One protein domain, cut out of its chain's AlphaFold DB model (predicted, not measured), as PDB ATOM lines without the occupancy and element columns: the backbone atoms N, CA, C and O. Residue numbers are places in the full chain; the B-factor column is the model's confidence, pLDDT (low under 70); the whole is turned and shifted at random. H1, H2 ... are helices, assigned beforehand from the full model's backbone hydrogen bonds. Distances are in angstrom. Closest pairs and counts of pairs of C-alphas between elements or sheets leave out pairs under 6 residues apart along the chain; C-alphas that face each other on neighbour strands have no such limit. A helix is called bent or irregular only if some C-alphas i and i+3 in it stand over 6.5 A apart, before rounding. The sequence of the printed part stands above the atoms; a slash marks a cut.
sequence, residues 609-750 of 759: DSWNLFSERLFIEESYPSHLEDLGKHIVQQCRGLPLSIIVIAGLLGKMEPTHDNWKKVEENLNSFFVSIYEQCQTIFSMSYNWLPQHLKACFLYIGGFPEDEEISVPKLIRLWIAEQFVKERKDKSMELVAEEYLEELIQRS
ATOM      1  N   ASP A 609     233.716 247.788 228.775       85.50
ATOM      2  CA  ASP A 609     234.014 247.308 227.417       85.50
ATOM      3  C   ASP A 609     235.328 246.526 227.361       85.50
ATOM      4  O   ASP A 609     235.427 245.517 226.663       85.50
ATOM      5  N   SER A 610     236.327 246.953 228.136       86.94
ATOM      6  CA  SER A 610     237.601 246.248 228.272       86.94
ATOM      7  C   SER A 610     237.406 244.869 228.889       86.94
ATOM      8  O   SER A 610     237.990 243.890 228.423       86.94
ATOM      9  N   TRP A 611     236.571 244.777 229.929       88.12
ATOM     10  CA  TRP A 611     236.232 243.514 230.572       88.12
ATOM     11  C   TRP A 611     235.427 242.598 229.647       88.12
ATOM     12  O   TRP A 611     235.686 241.394 229.601       88.12
ATOM     13  N   ASN A 612     234.492 243.157 228.877       85.38
ATOM     14  CA  ASN A 612     233.703 242.412 227.899       85.38
ATOM     15  C   ASN A 612     234.596 241.838 226.790       85.38
ATOM     16  O   ASN A 612     234.534 240.638 226.523       85.38
ATOM     17  N   LEU A 613     235.492 242.657 226.228       83.69
ATOM     18  CA  LEU A 613     236.470 242.226 225.226       83.69
ATOM     19  C   LEU A 613     237.400 241.133 225.772       83.69
ATOM     20  O   LEU A 613     237.647 240.131 225.102       83.69
ATOM     21  N   PHE A 614     237.899 241.308 226.998       85.69
ATOM     22  CA  PHE A 614     238.721 240.309 227.678       85.69
ATOM     23  C   PHE A 614     237.970 238.986 227.866       85.69
ATOM     24  O   PHE A 614     238.499 237.923 227.549       85.69
ATOM     25  N   SER A 615     236.731 239.054 228.355       82.44
ATOM     26  CA  SER A 615     235.918 237.882 228.686       82.44
ATOM     27  C   SER A 615     235.515 237.091 227.446       82.44
ATOM     28  O   SER A 615     235.636 235.868 227.461       82.44
ATOM     29  N   GLU A 616     235.102 237.768 226.366       80.69
ATOM     30  CA  GLU A 616     234.806 237.115 225.081       80.69
ATOM     31  C   GLU A 616     236.041 236.389 224.543       80.69
ATOM     32  O   GLU A 616     235.939 235.280 224.018       80.69
ATOM     33  N   ARG A 617     237.227 236.986 224.708       74.56
ATOM     34  CA  ARG A 617     238.469 236.392 224.214       74.56
ATOM     35  C   ARG A 617     238.970 235.232 225.077       74.56
ATOM     36  O   ARG A 617     239.593 234.319 224.541       74.56
ATOM     37  N   LEU A 618     238.729 235.271 226.386       73.19
ATOM     38  CA  LEU A 618     239.241 234.294 227.349       73.19
ATOM     39  C   LEU A 618     238.330 233.062 227.503       73.19
ATOM     40  O   LEU A 618     238.835 231.947 227.628       73.19
ATOM     41  N   PHE A 619     237.005 233.240 227.494       66.06
ATOM     42  CA  PHE A 619     236.035 232.193 227.830       66.06
ATOM     43  C   PHE A 619     235.033 231.980 226.695       66.06
ATOM     44  O   PHE A 619     233.953 232.564 226.677       66.06
ATOM     45  N   ILE A 620     235.381 231.110 225.746       58.50
ATOM     46  CA  ILE A 620     234.509 230.835 224.597       58.50
ATOM     47  C   ILE A 620     233.452 229.756 224.933       58.50
ATOM     48  O   ILE A 620     232.379 229.769 224.332       58.50
ATOM     49  N   GLU A 621     233.680 228.886 225.936       47.12
ATOM     50  CA  GLU A 621     232.759 227.771 226.271       47.12
ATOM     51  C   GLU A 621     232.624 227.367 227.764       47.12
ATOM     52  O   GLU A 621     231.675 226.653 228.091       47.12
ATOM     53  N   GLU A 622     233.487 227.800 228.696       46.03
ATOM     54  CA  GLU A 622     233.430 227.336 230.100       46.03
ATOM     55  C   GLU A 622     232.762 228.318 231.071       46.03
ATOM     56  O   GLU A 622     232.814 229.539 230.915       46.03
ATOM     57  N   SER A 623     232.140 227.758 232.117       53.12
ATOM     58  CA  SER A 623     231.567 228.519 233.221       53.12
ATOM     59  C   SER A 623     232.643 229.370 233.885       53.12
ATOM     60  O   SER A 623     233.551 228.861 234.541       53.12
ATOM     61  N   TYR A 624     232.470 230.671 233.715       57.28
ATOM     62  CA  TYR A 624     233.180 231.759 234.358       57.28
ATOM     63  C   TYR A 624     233.635 231.429 235.799       57.28
ATOM     64  O   TYR A 624     232.786 231.259 236.685       57.28
ATOM     65  N   PRO A 625     234.951 231.337 236.082       64.00
ATOM     66  CA  PRO A 625     235.445 231.171 237.440       64.00
ATOM     67  C   PRO A 625     235.266 232.490 238.199       64.00
ATOM     68  O   PRO A 625     236.170 233.316 238.264       64.00
ATOM     69  N   SER A 626     234.093 232.670 238.810       71.19
ATOM     70  CA  SER A 626     233.721 233.871 239.577       71.19
ATOM     71  C   SER A 626     234.739 234.256 240.654       71.19
ATOM     72  O   SER A 626     234.885 235.426 240.984       71.19
ATOM     73  N   HIS A 627     235.508 233.290 241.163       79.19
ATOM     74  CA  HIS A 627     236.576 233.525 242.134       79.19
ATOM     75  C   HIS A 627     237.816 234.255 241.574       79.19
ATOM     76  O   HIS A 627     238.648 234.697 242.362       79.19
ATOM     77  N   LEU A 628     237.966 234.371 240.248       82.19
ATOM     78  CA  LEU A 628     239.061 235.095 239.583       82.19
ATOM     79  C   LEU A 628     238.612 236.407 238.938       82.19
ATOM     80  O   LEU A 628     239.449 237.121 238.394       82.19
ATOM     81  N   GLU A 629     237.322 236.737 239.000       85.69
ATOM     82  CA  GLU A 629     236.752 237.937 238.381       85.69
ATOM     83  C   GLU A 629     237.447 239.212 238.853       85.69
ATOM     84  O   GLU A 629     237.914 240.001 238.034       85.69
ATOM     85  N   ASP A 630     237.572 239.387 240.168       86.50
ATOM     86  CA  ASP A 630     238.165 240.594 240.745       86.50
ATOM     87  C   ASP A 630     239.641 240.742 240.359       86.50
ATOM     88  O   ASP A 630     240.103 241.836 240.033       86.50
ATOM     89  N   LEU A 631     240.385 239.635 240.346       86.94
ATOM     90  CA  LEU A 631     241.785 239.616 239.924       86.94
ATOM     91  C   LEU A 631     241.916 239.889 238.418       86.94
ATOM     92  O   LEU A 631     242.766 240.668 237.995       86.94
ATOM     93  N   GLY A 632     241.033 239.305 237.608       87.12
ATOM     94  CA  GLY A 632     240.946 239.571 236.177       87.12
ATOM     95  C   GLY A 632     240.669 241.038 235.881       87.12
ATOM     96  O   GLY A 632     241.362 241.635 235.061       87.12
ATOM     97  N   LYS A 633     239.693 241.644 236.565       88.62
ATOM     98  CA  LYS A 633     239.358 243.065 236.401       88.62
ATOM     99  C   LYS A 633     240.535 243.966 236.762       88.62
ATOM    100  O   LYS A 633     240.803 244.908 236.018       88.62
ATOM    101  N   HIS A 634     241.283 243.652 237.824       87.56
ATOM    102  CA  HIS A 634     242.514 244.379 238.152       87.56
ATOM    103  C   HIS A 634     243.571 244.259 237.049       87.56
ATOM    104  O   HIS A 634     244.156 245.267 236.656       87.56
ATOM    105  N   ILE A 635     243.781 243.066 236.486       87.38
ATOM    106  CA  ILE A 635     244.713 242.858 235.366       87.38
ATOM    107  C   ILE A 635     244.265 243.640 234.117       87.38
ATOM    108  O   ILE A 635     245.073 244.318 233.482       87.38
ATOM    109  N   VAL A 636     242.976 243.598 233.771       87.56
ATOM    110  CA  VAL A 636     242.412 244.327 232.619       87.56
ATOM    111  C   VAL A 636     242.499 245.839 232.816       87.56
ATOM    112  O   VAL A 636     242.794 246.567 231.869       87.56
ATOM    113  N   GLN A 637     242.341 246.326 234.047       87.12
ATOM    114  CA  GLN A 637     242.565 247.731 234.379       87.12
ATOM    115  C   GLN A 637     244.011 248.163 234.081       87.12
ATOM    116  O   GLN A 637     244.230 249.282 233.608       87.12
ATOM    117  N   GLN A 638     244.991 247.265 234.245       82.69
ATOM    118  CA  GLN A 638     246.370 247.515 233.818       82.69
ATOM    119  C   GLN A 638     246.534 247.547 232.292       82.69
ATOM    120  O   GLN A 638     247.581 247.941 231.815       82.69
ATOM    121  N   CYS A 639     245.541 247.201 231.479       80.81
ATOM    122  CA  CYS A 639     245.623 247.417 230.027       80.81
ATOM    123  C   CYS A 639     245.202 248.839 229.614       80.81
ATOM    124  O   CYS A 639     245.314 249.184 228.436       80.81
ATOM    125  N   ARG A 640     244.704 249.652 230.564       80.50
ATOM    126  CA  ARG A 640     244.271 251.053 230.378       80.50
ATOM    127  C   ARG A 640     243.367 251.265 229.153       80.50
ATOM    128  O   ARG A 640     243.461 252.285 228.479       80.50
ATOM    129  N   GLY A 641     242.509 250.290 228.862       79.25
ATOM    130  CA  GLY A 641     241.535 250.365 227.772       79.25
ATOM    131  C   GLY A 641     242.104 250.210 226.358       79.25
ATOM    132  O   GLY A 641     241.374 250.475 225.406       79.25
ATOM    133  N   LEU A 642     243.370 249.798 226.175       80.56
ATOM    134  CA  LEU A 642     243.915 249.521 224.839       80.56
ATOM    135  C   LEU A 642     243.484 248.117 224.358       80.56
ATOM    136  O   LEU A 642     243.943 247.128 224.939       80.56
ATOM    137  N   PRO A 643     242.686 247.992 223.276       80.31
ATOM    138  CA  PRO A 643     242.154 246.707 222.813       80.31
ATOM    139  C   PRO A 643     243.223 245.643 222.560       80.31
ATOM    140  O   PRO A 643     243.084 244.507 223.010       80.31
ATOM    141  N   LEU A 644     244.318 246.001 221.883       77.06
ATOM    142  CA  LEU A 644     245.371 245.040 221.555       77.06
ATOM    143  C   LEU A 644     246.049 244.461 222.811       77.06
ATOM    144  O   LEU A 644     246.259 243.252 222.887       77.06
ATOM    145  N   SER A 645     246.322 245.292 223.821       79.38
ATOM    146  CA  SER A 645     246.875 244.840 225.107       79.38
ATOM    147  C   SER A 645     245.936 243.872 225.822       79.38
ATOM    148  O   SER A 645     246.380 242.842 226.332       79.38
ATOM    149  N   ILE A 646     244.634 244.173 225.811       81.12
ATOM    150  CA  ILE A 646     243.597 243.331 226.416       81.12
ATOM    151  C   ILE A 646     243.558 241.960 225.734       81.12
ATOM    152  O   ILE A 646     243.579 240.932 226.409       81.12
ATOM    153  N   ILE A 647     243.556 241.936 224.399       79.31
ATOM    154  CA  ILE A 647     243.505 240.706 223.595       79.31
ATOM    155  C   ILE A 647     244.750 239.830 223.819       79.31
ATOM    156  O   ILE A 647     244.637 238.603 223.902       79.31
ATOM    157  N   VAL A 648     245.934 240.440 223.936       75.81
ATOM    158  CA  VAL A 648     247.196 239.725 224.191       75.81
ATOM    159  C   VAL A 648     247.231 239.149 225.606       75.81
ATOM    160  O   VAL A 648     247.601 237.988 225.778       75.81
ATOM    161  N   ILE A 649     246.806 239.913 226.618       83.12
ATOM    162  CA  ILE A 649     246.711 239.416 227.998       83.12
ATOM    163  C   ILE A 649     245.664 238.306 228.120       83.12
ATOM    164  O   ILE A 649     245.933 237.295 228.771       83.12
ATOM    165  N   ALA A 650     244.516 238.432 227.451       83.12
ATOM    166  CA  ALA A 650     243.525 237.361 227.377       83.12
ATOM    167  C   ALA A 650     244.116 236.094 226.740       83.12
ATOM    168  O   ALA A 650     243.988 235.007 227.296       83.12
ATOM    169  N   GLY A 651     244.836 236.227 225.620       76.69
ATOM    170  CA  GLY A 651     245.510 235.101 224.964       76.69
ATOM    171  C   GLY A 651     246.579 234.432 225.837       76.69
ATOM    172  O   GLY A 651     246.711 233.207 225.828       76.69
ATOM    173  N   LEU A 652     247.318 235.216 226.629       80.56
ATOM    174  CA  LEU A 652     248.302 234.714 227.590       80.56
ATOM    175  C   LEU A 652     247.629 233.932 228.729       80.56
ATOM    176  O   LEU A 652     248.008 232.789 228.995       80.56
ATOM    177  N   LEU A 653     246.632 234.531 229.387       84.38
ATOM    178  CA  LEU A 653     245.927 233.922 230.518       84.38
ATOM    179  C   LEU A 653     245.096 232.706 230.096       84.38
ATOM    180  O   LEU A 653     245.030 231.739 230.849       84.38
ATOM    181  N   GLY A 654     244.545 232.702 228.880       81.19
ATOM    182  CA  GLY A 654     243.765 231.584 228.336       81.19
ATOM    183  C   GLY A 654     244.581 230.309 228.105       81.19
ATOM    184  O   GLY A 654     244.015 229.237 227.911       81.19
ATOM    185  N   LYS A 655     245.918 230.398 228.138       78.94
ATOM    186  CA  LYS A 655     246.830 229.241 228.089       78.94
ATOM    187  C   LYS A 655     247.377 228.823 229.449       78.94
ATOM    188  O   LYS A 655     248.132 227.854 229.517       78.94
ATOM    189  N   MET A 656     247.028 229.535 230.515       80.06
ATOM    190  CA  MET A 656     247.391 229.163 231.879       80.06
ATOM    191  C   MET A 656     246.262 228.373 232.531       80.06
ATOM    192  O   MET A 656     245.089 228.583 232.232       80.06
ATOM    193  N   GLU A 657     246.603 227.506 233.485       79.31
ATOM    194  CA  GLU A 657     245.584 226.979 234.394       79.31
ATOM    195  C   GLU A 657     244.945 228.156 235.154       79.31
ATOM    196  O   GLU A 657     245.699 228.961 235.729       79.31
ATOM    197  N   PRO A 658     243.599 228.266 235.176       80.50
ATOM    198  CA  PRO A 658     242.874 229.371 235.794       80.50
ATOM    199  C   PRO A 658     242.919 229.230 237.319       80.50
ATOM    200  O   PRO A 658     241.955 228.834 237.970       80.50
ATOM    201  N   THR A 659     244.081 229.522 237.894       84.50
ATOM    202  CA  THR A 659     244.332 229.523 239.333       84.50
ATOM    203  C   THR A 659     244.723 230.920 239.784       84.50
ATOM    204  O   THR A 659     245.384 231.671 239.060       84.50
ATOM    205  N   HIS A 660     244.349 231.251 241.018       86.69
ATOM    206  CA  HIS A 660     244.653 232.547 241.615       86.69
ATOM    207  C   HIS A 660     246.164 232.839 241.607       86.69
ATOM    208  O   HIS A 660     246.575 233.943 241.263       86.69
ATOM    209  N   ASP A 661     247.006 231.847 241.907       86.38
ATOM    210  CA  ASP A 661     248.463 232.020 241.958       86.38
ATOM    211  C   ASP A 661     249.079 232.355 240.593       86.38
ATOM    212  O   ASP A 661     250.010 233.158 240.518       86.38
ATOM    213  N   ASN A 662     248.578 231.764 239.503       85.50
ATOM    214  CA  ASN A 662     249.084 232.054 238.159       85.50
ATOM    215  C   ASN A 662     248.707 233.467 237.711       85.50
ATOM    216  O   ASN A 662     249.561 234.206 237.226       85.50
ATOM    217  N   TRP A 663     247.451 233.864 237.918       88.00
ATOM    218  CA  TRP A 663     246.976 235.198 237.548       88.00
ATOM    219  C   TRP A 663     247.623 236.281 238.409       88.00
ATOM    220  O   TRP A 663     248.020 237.323 237.891       88.00
ATOM    221  N   LYS A 664     247.843 236.001 239.698       87.19
ATOM    222  CA  LYS A 664     248.527 236.921 240.605       87.19
ATOM    223  C   LYS A 664     249.977 237.166 240.196       87.19
ATOM    224  O   LYS A 664     250.436 238.298 240.255       87.19
ATOM    225  N   LYS A 665     250.691 236.154 239.690       84.94
ATOM    226  CA  LYS A 665     252.035 236.364 239.113       84.94
ATOM    227  C   LYS A 665     252.007 237.316 237.916       84.94
ATOM    228  O   LYS A 665     252.940 238.091 237.736       84.94
ATOM    229  N   VAL A 666     250.975 237.248 237.073       83.88
ATOM    230  CA  VAL A 666     250.825 238.169 235.934       83.88
ATOM    231  C   VAL A 666     250.524 239.583 236.432       83.88
ATOM    232  O   VAL A 666     251.167 240.530 235.988       83.88
ATOM    233  N   GLU A 667     249.622 239.719 237.403       86.31
ATOM    234  CA  GLU A 667     249.303 240.991 238.059       86.31
ATOM    235  C   GLU A 667     250.541 241.638 238.712       86.31
ATOM    236  O   GLU A 667     250.821 242.814 238.486       86.31
ATOM    237  N   GLU A 668     251.327 240.876 239.474       83.06
ATOM    238  CA  GLU A 668     252.536 241.362 240.150       83.06
ATOM    239  C   GLU A 668     253.579 241.900 239.162       83.06
ATOM    240  O   GLU A 668     254.206 242.925 239.433       83.06
ATOM    241  N   ASN A 669     253.723 241.267 237.993       75.94
ATOM    242  CA  ASN A 669     254.611 241.752 236.932       75.94
ATOM    243  C   ASN A 669     254.077 243.016 236.230       75.94
ATOM    244  O   ASN A 669     254.866 243.797 235.702       75.94
ATOM    245  N   LEU A 670     252.757 243.229 236.224       75.31
ATOM    246  CA  LEU A 670     252.111 244.425 235.667       75.31
ATOM    247  C   LEU A 670     252.087 245.607 236.645       75.31
ATOM    248  O   LEU A 670     251.959 246.748 236.212       75.31
ATOM    249  N   ASN A 671     252.227 245.358 237.946       65.19
ATOM    250  CA  ASN A 671     252.155 246.380 238.995       65.19
ATOM    251  C   ASN A 671     253.410 247.275 239.105       65.19
ATOM    252  O   ASN A 671     253.531 248.054 240.057       65.19
ATOM    253  N   SER A 672     254.352 247.213 238.158       63.38
ATOM    254  CA  SER A 672     255.447 248.185 238.096       63.38
ATOM    255  C   SER A 672     254.941 249.575 237.694       63.38
ATOM    256  O   SER A 672     254.079 249.716 236.830       63.38
ATOM    257  N   PHE A 673     255.494 250.628 238.304       53.97
ATOM    258  CA  PHE A 673     255.176 252.011 237.939       53.97
ATOM    259  C   PHE A 673     255.637 252.309 236.505       53.97
ATOM    260  O   PHE A 673     256.817 252.564 236.276       53.97
ATOM    261  N   PHE A 674     254.699 252.306 235.557       58.78
ATOM    262  CA  PHE A 674     254.940 252.742 234.182       58.78
ATOM    263  C   PHE A 674     254.675 254.239 234.029       58.78
ATOM    264  O   PHE A 674     253.622 254.742 234.439       58.78
ATOM    265  N   VAL A 675     255.617 254.939 233.398       54.19
ATOM    266  CA  VAL A 675     255.539 256.377 233.113       54.19
ATOM    267  C   VAL A 675     254.600 256.640 231.931       54.19
ATOM    268  O   VAL A 675     253.954 257.687 231.879       54.19
ATOM    269  N   SER A 676     254.444 255.678 231.012       61.50
ATOM    270  CA  SER A 676     253.582 255.803 229.827       61.50
ATOM    271  C   SER A 676     252.760 254.537 229.524       61.50
ATOM    272  O   SER A 676     253.124 253.431 229.914       61.50
ATOM    273  N   ILE A 677     251.645 254.695 228.788       61.16
ATOM    274  CA  ILE A 677     250.835 253.574 228.243       61.16
ATOM    275  C   ILE A 677     251.693 252.684 227.333       61.16
ATOM    276  O   ILE A 677     251.514 251.474 227.251       61.16
ATOM    277  N   TYR A 678     252.666 253.297 226.675       61.50
ATOM    278  CA  TYR A 678     253.591 252.637 225.783       61.50
ATOM    279  C   TYR A 678     254.509 251.627 226.511       61.50
ATOM    280  O   TYR A 678     254.541 250.461 226.119       61.50
ATOM    281  N   GLU A 679     255.163 252.011 227.616       64.25
ATOM    282  CA  GLU A 679     256.015 251.105 228.422       64.25
ATOM    283  C   GLU A 679     255.228 249.898 228.955       64.25
ATOM    284  O   GLU A 679     255.717 248.766 229.024       64.25
ATOM    285  N   GLN A 680     253.964 250.137 229.293       65.31
ATOM    286  CA  GLN A 680     253.042 249.107 229.739       65.31
ATOM    287  C   GLN A 680     252.713 248.113 228.618       65.31
ATOM    288  O   GLN A 680     252.786 246.902 228.830       65.31
ATOM    289  N   CYS A 681     252.431 248.603 227.407       65.81
ATOM    290  CA  CYS A 681     252.221 247.749 226.238       65.81
ATOM    291  C   CYS A 681     253.462 246.899 225.949       65.81
ATOM    292  O   CYS A 681     253.348 245.685 225.793       65.81
ATOM    293  N   GLN A 682     254.655 247.502 225.955       66.00
ATOM    294  CA  GLN A 682     255.910 246.769 225.764       66.00
ATOM    295  C   GLN A 682     256.081 245.632 226.768       66.00
ATOM    296  O   GLN A 682     256.498 244.530 226.399       66.00
ATOM    297  N   THR A 683     255.734 245.880 228.031       68.81
ATOM    298  CA  THR A 683     255.814 244.864 229.082       68.81
ATOM    299  C   THR A 683     254.831 243.728 228.821       68.81
ATOM    300  O   THR A 683     255.216 242.564 228.916       68.81
ATOM    301  N   ILE A 684     253.601 244.034 228.399       69.50
ATOM    302  CA  ILE A 684     252.585 243.036 228.029       69.50
ATOM    303  C   ILE A 684     253.072 242.134 226.886       69.50
ATOM    304  O   ILE A 684     253.036 240.907 227.017       69.50
ATOM    305  N   PHE A 685     253.585 242.708 225.794       69.38
ATOM    306  CA  PHE A 685     254.109 241.924 224.667       69.38
ATOM    307  C   PHE A 685     255.342 241.105 225.057       69.38
ATOM    308  O   PHE A 685     255.424 239.920 224.731       69.38
ATOM    309  N   SER A 686     256.267 241.704 225.811       70.19
ATOM    310  CA  SER A 686     257.473 241.022 226.295       70.19
ATOM    311  C   SER A 686     257.127 239.855 227.216       70.19
ATOM    312  O   SER A 686     257.737 238.791 227.124       70.19
ATOM    313  N   MET A 687     256.120 240.008 228.081       72.38
ATOM    314  CA  MET A 687     255.609 238.909 228.898       72.38
ATOM    315  C   MET A 687     254.988 237.825 228.028       72.38
ATOM    316  O   MET A 687     255.377 236.668 228.164       72.38
ATOM    317  N   SER A 688     254.094 238.172 227.099       70.94
ATOM    318  CA  SER A 688     253.486 237.175 226.210       70.94
ATOM    319  C   SER A 688     254.550 236.347 225.476       70.94
ATOM    320  O   SER A 688     254.485 235.117 225.483       70.94
ATOM    321  N   TYR A 689     255.606 236.997 224.973       74.81
ATOM    322  CA  TYR A 689     256.763 236.329 224.373       74.81
ATOM    323  C   TYR A 689     257.559 235.470 225.368       74.81
ATOM    324  O   TYR A 689     257.888 234.317 225.081       74.81
ATOM    325  N   ASN A 690     257.882 235.995 226.551       74.75
ATOM    326  CA  ASN A 690     258.693 235.282 227.541       74.75
ATOM    327  C   ASN A 690     258.036 233.984 228.011       74.75
ATOM    328  O   ASN A 690     258.744 232.996 228.229       74.75
ATOM    329  N   TRP A 691     256.706 233.989 228.095       77.81
ATOM    330  CA  TRP A 691     255.867 232.852 228.460       77.81
ATOM    331  C   TRP A 691     255.558 231.901 227.292       77.81
ATOM    332  O   TRP A 691     254.884 230.886 227.494       77.81
ATOM    333  N   LEU A 692     256.060 232.174 226.081       78.06
ATOM    334  CA  LEU A 692     256.014 231.194 225.001       78.06
ATOM    335  C   LEU A 692     256.906 229.988 225.324       78.06
ATOM    336  O   LEU A 692     258.045 230.152 225.776       78.06
ATOM    337  N   PRO A 693     256.452 228.764 225.015       81.69
ATOM    338  CA  PRO A 693     257.326 227.606 224.965       81.69
ATOM    339  C   PRO A 693     258.541 227.861 224.065       81.69
ATOM    340  O   PRO A 693     258.421 228.462 222.996       81.69
ATOM    341  N   GLN A 694     259.708 227.328 224.444       81.00
ATOM    342  CA  GLN A 694     260.967 227.547 223.712       81.00
ATOM    343  C   GLN A 694     260.866 227.233 222.209       81.00
ATOM    344  O   GLN A 694     261.520 227.879 221.399       81.00
ATOM    345  N   HIS A 695     260.051 226.247 221.828       80.50
ATOM    346  CA  HIS A 695     259.886 225.843 220.431       80.50
ATOM    347  C   HIS A 695     259.056 226.830 219.590       80.50
ATOM    348  O   HIS A 695     259.200 226.824 218.375       80.50
ATOM    349  N   LEU A 696     258.230 227.684 220.210       83.38
ATOM    350  CA  LEU A 696     257.432 228.699 219.507       83.38
ATOM    351  C   LEU A 696     258.144 230.044 219.391       83.38
ATOM    352  O   LEU A 696     257.835 230.805 218.480       83.38
ATOM    353  N   LYS A 697     259.101 230.337 220.282       80.94
ATOM    354  CA  LYS A 697     259.837 231.611 220.284       80.94
ATOM    355  C   LYS A 697     260.512 231.880 218.941       80.94
ATOM    356  O   LYS A 697     260.269 232.919 218.338       80.94
ATOM    357  N   ALA A 698     261.269 230.908 218.434       80.69
ATOM    358  CA  ALA A 698     261.947 231.031 217.146       80.69
ATOM    359  C   ALA A 698     260.957 231.152 215.973       80.69
ATOM    360  O   ALA A 698     261.160 231.977 215.087       80.69
ATOM    361  N   CYS A 699     259.856 230.389 215.990       84.75
ATOM    362  CA  CYS A 699     258.787 230.486 214.991       84.75
ATOM    363  C   CYS A 699     258.157 231.885 214.955       84.75
ATOM    364  O   CYS A 699     257.988 232.451 213.877       84.75
ATOM    365  N   PHE A 700     257.845 232.445 216.126       82.19
ATOM    366  CA  PHE A 700     257.260 233.774 216.259       82.19
ATOM    367  C   PHE A 700     258.225 234.872 215.801       82.19
ATOM    368  O   PHE A 700     257.851 235.689 214.964       82.19
ATOM    369  N   LEU A 701     259.482 234.849 216.262       78.00
ATOM    370  CA  LEU A 701     260.496 235.820 215.832       78.00
ATOM    371  C   LEU A 701     260.722 235.780 214.318       78.00
ATOM    372  O   LEU A 701     260.860 236.827 213.695       78.00
ATOM    373  N   TYR A 702     260.705 234.589 213.713       79.38
ATOM    374  CA  TYR A 702     260.899 234.423 212.272       79.38
ATOM    375  C   TYR A 702     259.857 235.165 211.424       79.38
ATOM    376  O   TYR A 702     260.169 235.597 210.318       79.38
ATOM    377  N   ILE A 703     258.628 235.333 211.930       79.75
ATOM    378  CA  ILE A 703     257.574 236.100 211.246       79.75
ATOM    379  C   ILE A 703     257.936 237.588 211.175       79.75
ATOM    380  O   ILE A 703     257.642 238.233 210.175       79.75
ATOM    381  N   GLY A 704     258.629 238.117 212.188       70.94
ATOM    382  CA  GLY A 704     259.069 239.514 212.217       70.94
ATOM    383  C   GLY A 704     260.081 239.882 211.127       70.94
ATOM    384  O   GLY A 704     260.391 241.054 210.971       70.94
ATOM    385  N   GLY A 705     260.603 238.904 210.375       69.19
ATOM    386  CA  GLY A 705     261.499 239.158 209.248       69.19
ATOM    387  C   GLY A 705     260.825 239.413 207.902       69.19
ATOM    388  O   GLY A 705     261.515 239.794 206.956       69.19
ATOM    389  N   PHE A 706     259.514 239.203 207.794       72.69
ATOM    390  CA  PHE A 706     258.758 239.526 206.584       72.69
ATOM    391  C   PHE A 706     258.465 241.036 206.499       72.69
ATOM    392  O   PHE A 706     258.450 241.701 207.536       72.69
ATOM    393  N   PRO A 707     258.232 241.593 205.292       67.56
ATOM    394  CA  PRO A 707     257.847 242.985 205.125       67.56
ATOM    395  C   PRO A 707     256.603 243.346 205.928       67.56
ATOM    396  O   PRO A 707     255.698 242.531 206.131       67.56
ATOM    397  N   GLU A 708     256.556 244.608 206.336       63.16
ATOM    398  CA  GLU A 708     255.403 245.169 207.020       63.16
ATOM    399  C   GLU A 708     254.134 245.033 206.162       63.16
ATOM    400  O   GLU A 708     254.146 245.257 204.945       63.16
ATOM    401  N   ASP A 709     253.044 244.635 206.821       64.56
ATOM    402  CA  ASP A 709     251.716 244.420 206.239       64.56
ATOM    403  C   ASP A 709     251.667 243.425 205.061       64.56
ATOM    404  O   ASP A 709     250.707 243.422 204.286       64.56
ATOM    405  N   GLU A 710     252.672 242.554 204.900       69.62
ATOM    406  CA  GLU A 710     252.617 241.482 203.902       69.62
ATOM    407  C   GLU A 710     251.742 240.311 204.379       69.62
ATOM    408  O   GLU A 710     251.922 239.747 205.461       69.62
ATOM    409  N   GLU A 711     250.820 239.870 203.520       76.12
ATOM    410  CA  GLU A 711     250.099 238.615 203.724       76.12
ATOM    411  C   GLU A 711     251.034 237.408 203.548       76.12
ATOM    412  O   GLU A 711     251.351 236.973 202.435       76.12
ATOM    413  N   ILE A 712     251.425 236.787 204.659       81.25
ATOM    414  CA  ILE A 712     252.297 235.613 204.624       81.25
ATOM    415  C   ILE A 712     251.485 234.351 204.317       81.25
ATOM    416  O   ILE A 712     250.611 233.911 205.066       81.25
ATOM    417  N   SER A 713     251.841 233.684 203.222       85.44
ATOM    418  CA  SER A 713     251.286 232.377 202.863       85.44
ATOM    419  C   SER A 713     251.639 231.307 203.909       85.44
ATOM    420  O   SER A 713     252.801 230.921 204.041       85.44
ATOM    421  N   VAL A 714     250.634 230.744 204.593       89.06
ATOM    422  CA  VAL A 714     250.816 229.679 205.606       89.06
ATOM    423  C   VAL A 714     251.650 228.488 205.088       89.06
ATOM    424  O   VAL A 714     252.612 228.099 205.752       89.06
ATOM    425  N   PRO A 715     251.408 227.939 203.875       88.44
ATOM    426  CA  PRO A 715     252.263 226.885 203.327       88.44
ATOM    427  C   PRO A 715     253.711 227.307 203.044       88.44
ATOM    428  O   PRO A 715     254.562 226.431 202.904       88.44
ATOM    429  N   LYS A 716     253.994 228.603 202.853       89.12
ATOM    430  CA  LYS A 716     255.370 229.115 202.727       89.12
ATOM    431  C   LYS A 716     256.010 229.150 204.112       89.12
ATOM    432  O   LYS A 716     257.064 228.550 204.294       89.12
ATOM    433  N   LEU A 717     255.322 229.742 205.090       91.12
ATOM    434  CA  LEU A 717     255.795 229.862 206.470       91.12
ATOM    435  C   LEU A 717     256.132 228.504 207.105       91.12
ATOM    436  O   LEU A 717     257.230 228.333 207.628       91.12
ATOM    437  N   ILE A 718     255.243 227.513 206.982       92.38
ATOM    438  CA  ILE A 718     255.468 226.155 207.508       92.38
ATOM    439  C   ILE A 718     256.741 225.529 206.928       92.38
ATOM    440  O   ILE A 718     257.550 224.968 207.663       92.38
ATOM    441  N   ARG A 719     256.948 225.638 205.610       92.88
ATOM    442  CA  ARG A 719     258.131 225.063 204.952       92.88
ATOM    443  C   ARG A 719     259.413 225.742 205.398       92.88
ATOM    444  O   ARG A 719     260.411 225.053 205.589       92.88
ATOM    445  N   LEU A 720     259.374 227.059 205.585       90.81
ATOM    446  CA  LEU A 720     260.502 227.808 206.120       90.81
ATOM    447  C   LEU A 720     260.800 227.361 207.556       90.81
ATOM    448  O   LEU A 720     261.921 226.950 207.819       90.81
ATOM    449  N   TRP A 721     259.814 227.290 208.456       92.00
ATOM    450  CA  TRP A 721     260.032 226.801 209.828       92.00
ATOM    451  C   TRP A 721     260.594 225.377 209.900       92.00
ATOM    452  O   TRP A 721     261.441 225.087 210.750       92.00
ATOM    453  N   ILE A 722     260.150 224.487 209.008       91.19
ATOM    454  CA  ILE A 722     260.692 223.129 208.892       91.19
ATOM    455  C   ILE A 722     262.150 223.168 208.416       91.19
ATOM    456  O   ILE A 722     263.012 222.532 209.023       91.19
ATOM    457  N   ALA A 723     262.448 223.938 207.368       90.81
ATOM    458  CA  ALA A 723     263.795 224.045 206.812       90.81
ATOM    459  C   ALA A 723     264.787 224.714 207.781       90.81
ATOM    460  O   ALA A 723     265.954 224.318 207.855       90.81
ATOM    461  N   GLU A 724     264.297 225.662 208.582       86.94
ATOM    462  CA  GLU A 724     265.006 226.307 209.691       86.94
ATOM    463  C   GLU A 724     265.217 225.392 210.903       86.94
ATOM    464  O   GLU A 724     266.007 225.724 211.792       86.94
ATOM    465  N   GLN A 725     264.546 224.234 210.924       89.31
ATOM    466  CA  GLN A 725     264.555 223.240 212.003       89.31
ATOM    467  C   GLN A 725     263.965 223.750 213.324       89.31
ATOM    468  O   GLN A 725     264.347 223.295 214.403       89.31
ATOM    469  N   PHE A 726     263.013 224.682 213.260       88.19
ATOM    470  CA  PHE A 726     262.255 225.099 214.446       88.19
ATOM    471  C   PHE A 726     261.248 224.030 214.885       88.19
ATOM    472  O   PHE A 726     260.911 223.906 216.065       88.19
ATOM    473  N   VAL A 727     260.801 223.215 213.932       89.75
ATOM    474  CA  VAL A 727     259.831 222.145 214.146       89.75
ATOM    475  C   VAL A 727     260.551 220.872 214.579       89.75
ATOM    476  O   VAL A 727     261.481 220.412 213.919       89.75
ATOM    477  N   LYS A 728     260.113 220.287 215.699       85.81
ATOM    478  CA  LYS A 728     260.671 219.036 216.225       85.81
ATOM    479  C   LYS A 728     259.866 217.849 215.718       85.81
ATOM    480  O   LYS A 728     258.640 217.850 215.803       85.81
ATOM    481  N   GLU A 729     260.563 216.823 215.249       80.81
ATOM    482  CA  GLU A 729     259.942 215.581 214.801       80.81
ATOM    483  C   GLU A 729     259.245 214.855 215.966       80.81
ATOM    484  O   GLU A 729     259.799 214.724 217.063       80.81
ATOM    485  N   ARG A 730     258.018 214.384 215.724       84.38
ATOM    486  CA  ARG A 730     257.241 213.555 216.654       84.38
ATOM    487  C   ARG A 730     256.891 212.248 215.953       84.38
ATOM    488  O   ARG A 730     256.485 212.263 214.799       84.38
ATOM    489  N   LYS A 731     257.051 211.112 216.637       76.75
ATOM    490  CA  LYS A 731     256.919 209.774 216.022       76.75
ATOM    491  C   LYS A 731     255.524 209.486 215.452       76.75
ATOM    492  O   LYS A 731     255.385 208.599 214.619       76.75
ATOM    493  N   ASP A 732     254.511 210.196 215.929       82.94
ATOM    494  CA  ASP A 732     253.097 210.024 215.603       82.94
ATOM    495  C   ASP A 732     252.558 211.056 214.596       82.94
ATOM    496  O   ASP A 732     251.415 210.925 214.159       82.94
ATOM    497  N   LYS A 733     253.343 212.078 214.214       84.31
ATOM    498  CA  LYS A 733     252.869 213.202 213.387       84.31
ATOM    499  C   LYS A 733     253.891 213.635 212.342       84.31
ATOM    500  O   LYS A 733     255.095 213.601 212.576       84.31
ATOM    501  N   SER A 734     253.405 214.110 211.195       85.94
ATOM    502  CA  SER A 734     254.270 214.754 210.204       85.94
ATOM    503  C   SER A 734     254.781 216.105 210.719       85.94
ATOM    504  O   SER A 734     254.145 216.742 211.561       85.94
ATOM    505  N   MET A 735     255.923 216.575 210.202       89.38
ATOM    506  CA  MET A 735     256.468 217.881 210.602       89.38
ATOM    507  C   MET A 735     255.538 219.027 210.197       89.38
ATOM    508  O   MET A 735     255.426 220.013 210.909       89.38
ATOM    509  N   GLU A 736     254.836 218.877 209.080       90.69
ATOM    510  CA  GLU A 736     253.865 219.838 208.574       90.69
ATOM    511  C   GLU A 736     252.695 219.985 209.551       90.69
ATOM    512  O   GLU A 736     252.335 221.106 209.888       90.69
ATOM    513  N   LEU A 737     252.183 218.873 210.094       89.44
ATOM    514  CA  LEU A 737     251.123 218.901 211.101       89.44
ATOM    515  C   LEU A 737     251.609 219.515 212.422       89.44
ATOM    516  O   LEU A 737     250.902 220.314 213.026       89.44
ATOM    517  N   VAL A 738     252.829 219.188 212.867       92.00
ATOM    518  CA  VAL A 738     253.409 219.803 214.078       92.00
ATOM    519  C   VAL A 738     253.613 221.313 213.886       92.00
ATOM    520  O   VAL A 738     253.375 222.085 214.810       92.00
ATOM    521  N   ALA A 739     254.020 221.754 212.695       92.75
ATOM    522  CA  ALA A 739     254.160 223.171 212.371       92.75
ATOM    523  C   ALA A 739     252.806 223.900 212.325       92.75
ATOM    524  O   ALA A 739     252.711 225.038 212.781       92.75
ATOM    525  N   GLU A 740     251.762 223.249 211.799       91.00
ATOM    526  CA  GLU A 740     250.384 223.756 211.833       91.00
ATOM    527  C   GLU A 740     249.885 223.895 213.280       91.00
ATOM    528  O   GLU A 740     249.328 224.934 213.623       91.00
ATOM    529  N   GLU A 741     250.167 222.924 214.158       90.25
ATOM    530  CA  GLU A 741     249.872 223.020 215.598       90.25
ATOM    531  C   GLU A 741     250.592 224.203 216.261       90.25
ATOM    532  O   GLU A 741     250.000 224.903 217.081       90.25
ATOM    533  N   TYR A 742     251.855 224.455 215.900       91.62
ATOM    534  CA  TYR A 742     252.615 225.597 216.419       91.62
ATOM    535  C   TYR A 742     252.006 226.933 215.979       91.62
ATOM    536  O   TYR A 742     251.884 227.853 216.789       91.62
ATOM    537  N   LEU A 743     251.614 227.040 214.704       89.50
ATOM    538  CA  LEU A 743     250.948 228.226 214.171       89.50
ATOM    539  C   LEU A 743     249.601 228.460 214.865       89.50
ATOM    540  O   LEU A 743     249.311 229.579 215.283       89.50
ATOM    541  N   GLU A 744     248.808 227.405 215.025       85.12
ATOM    542  CA  GLU A 744     247.512 227.458 215.695       85.12
ATOM    543  C   GLU A 744     247.660 227.864 217.171       85.12
ATOM    544  O   GLU A 744     246.891 228.690 217.658       85.12
ATOM    545  N   GLU A 745     248.688 227.389 217.885       83.50
ATOM    546  CA  GLU A 745     248.947 227.843 219.256       83.50
ATOM    547  C   GLU A 745     249.290 229.342 219.315       83.50
ATOM    548  O   GLU A 745     248.802 230.050 220.198       83.50
ATOM    549  N   LEU A 746     250.089 229.851 218.370       80.62
ATOM    550  CA  LEU A 746     250.407 231.282 218.278       80.62
ATOM    551  C   LEU A 746     249.167 232.136 217.956       80.62
ATOM    552  O   LEU A 746     249.005 233.216 218.531       80.62
ATOM    553  N   ILE A 747     248.264 231.639 217.102       79.06
ATOM    554  CA  ILE A 747     246.963 232.266 216.811       79.06
ATOM    555  C   ILE A 747     246.081 232.284 218.067       79.06
ATOM    556  O   ILE A 747     245.517 233.319 218.424       79.06
ATOM    557  N   GLN A 748     246.002 231.165 218.791       73.56
ATOM    558  CA  GLN A 748     245.220 231.051 220.027       73.56
ATOM    559  C   GLN A 748     245.759 231.937 221.157       73.56
ATOM    560  O   GLN A 748     244.999 232.360 222.023       73.56
ATOM    561  N   ARG A 749     247.057 232.258 221.140       73.88
ATOM    562  CA  ARG A 749     247.688 233.244 222.035       73.88
ATOM    563  C   ARG A 749     247.497 234.695 221.575       73.88
ATOM    564  O   ARG A 749     248.013 235.604 222.218       73.88
ATOM    565  N   SER A 750     246.767 234.918 220.481       73.56
ATOM    566  CA  SER A 750     246.533 236.227 219.856       73.56
ATOM    567  C   SER A 750     247.807 236.953 219.409       73.56
ATOM    568  O   SER A 750     247.828 238.179 219.342       73.56
TER     569      SER A 750
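What this domain is: This is residues 609 to 750 of the 759 residues of the protein "NB-ARC domain-containing protein" of Capsicum chinense (UniProt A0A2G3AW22). Two lobes make this domain: in the larger, H1, H3 and H5 stand in a row with H2 and H4 side by side over one side of it; in the smaller, H6 and H7 pack on H8. The lobes join through the H5 to H6 link and near the end of H8, and residues 704 to 711 stick out. The 142 printed residues have eight named helices, H1 to H8 in order, and no named strand: all helix. The whole is compact, radius of gyration of the C-alphas 16.8 A, spanning 45 by 34 by 23 A.

Where its parts are: H1, residues 609 to 618, begins at C-alpha 609 (234.014, 247.308, 227.417). H2 is 626 to 637, irregular, with C-alphas 627 and 630 7.4 A apart. H3 is 643 to 653, H4 660 to 670, and H5 677 to 690, 19.9 A long. H6 is 694 to 703, H7 714 to 723. H8, 735 to 748, 19.7 A long, ends at (245.220, 231.051, 220.027).

How they stand to each other: H1 touches H3 the same way, Leu 618 to Ala 650 being the closest C-alphas at 5.3 A. H3 touches H5 at a shallow tilt of 30 degrees, closest C-alphas Leu 652 and Ser 688, 5.9 A. H2 touches H4 at 8 degrees, shallow, closest C-alphas Ile 635 and Glu 667, 5.6 A. H7 touches residues 735 to 740 of H8, closest C-alphas Ile 718 and Ala 739, 5.9 A. H6 and H8 only just touch, with 3 pairs of C-alphas within 8 A, the closest Leu 696 and Tyr 742, 6.5 A. H3 and H8 are close but not clearly touching, closest C-alphas Gly 651 and Gln 748, 6.4 A. Every O i to N i+4 pair is within hydrogen-bond range in H1, H3, H4, H5 and H8; H2 has 6 of 8, H6 3 of 6, H7 5 of 6.

The domain as a whole: The farthest C-alphas, Val 675 and Lys 731, are 49.7 A apart. The printed part has no cut; the H7 to H8 link is long. The pLDDT is under 70 at 619 to 625, 671 to 685, 705 and 707 to 710.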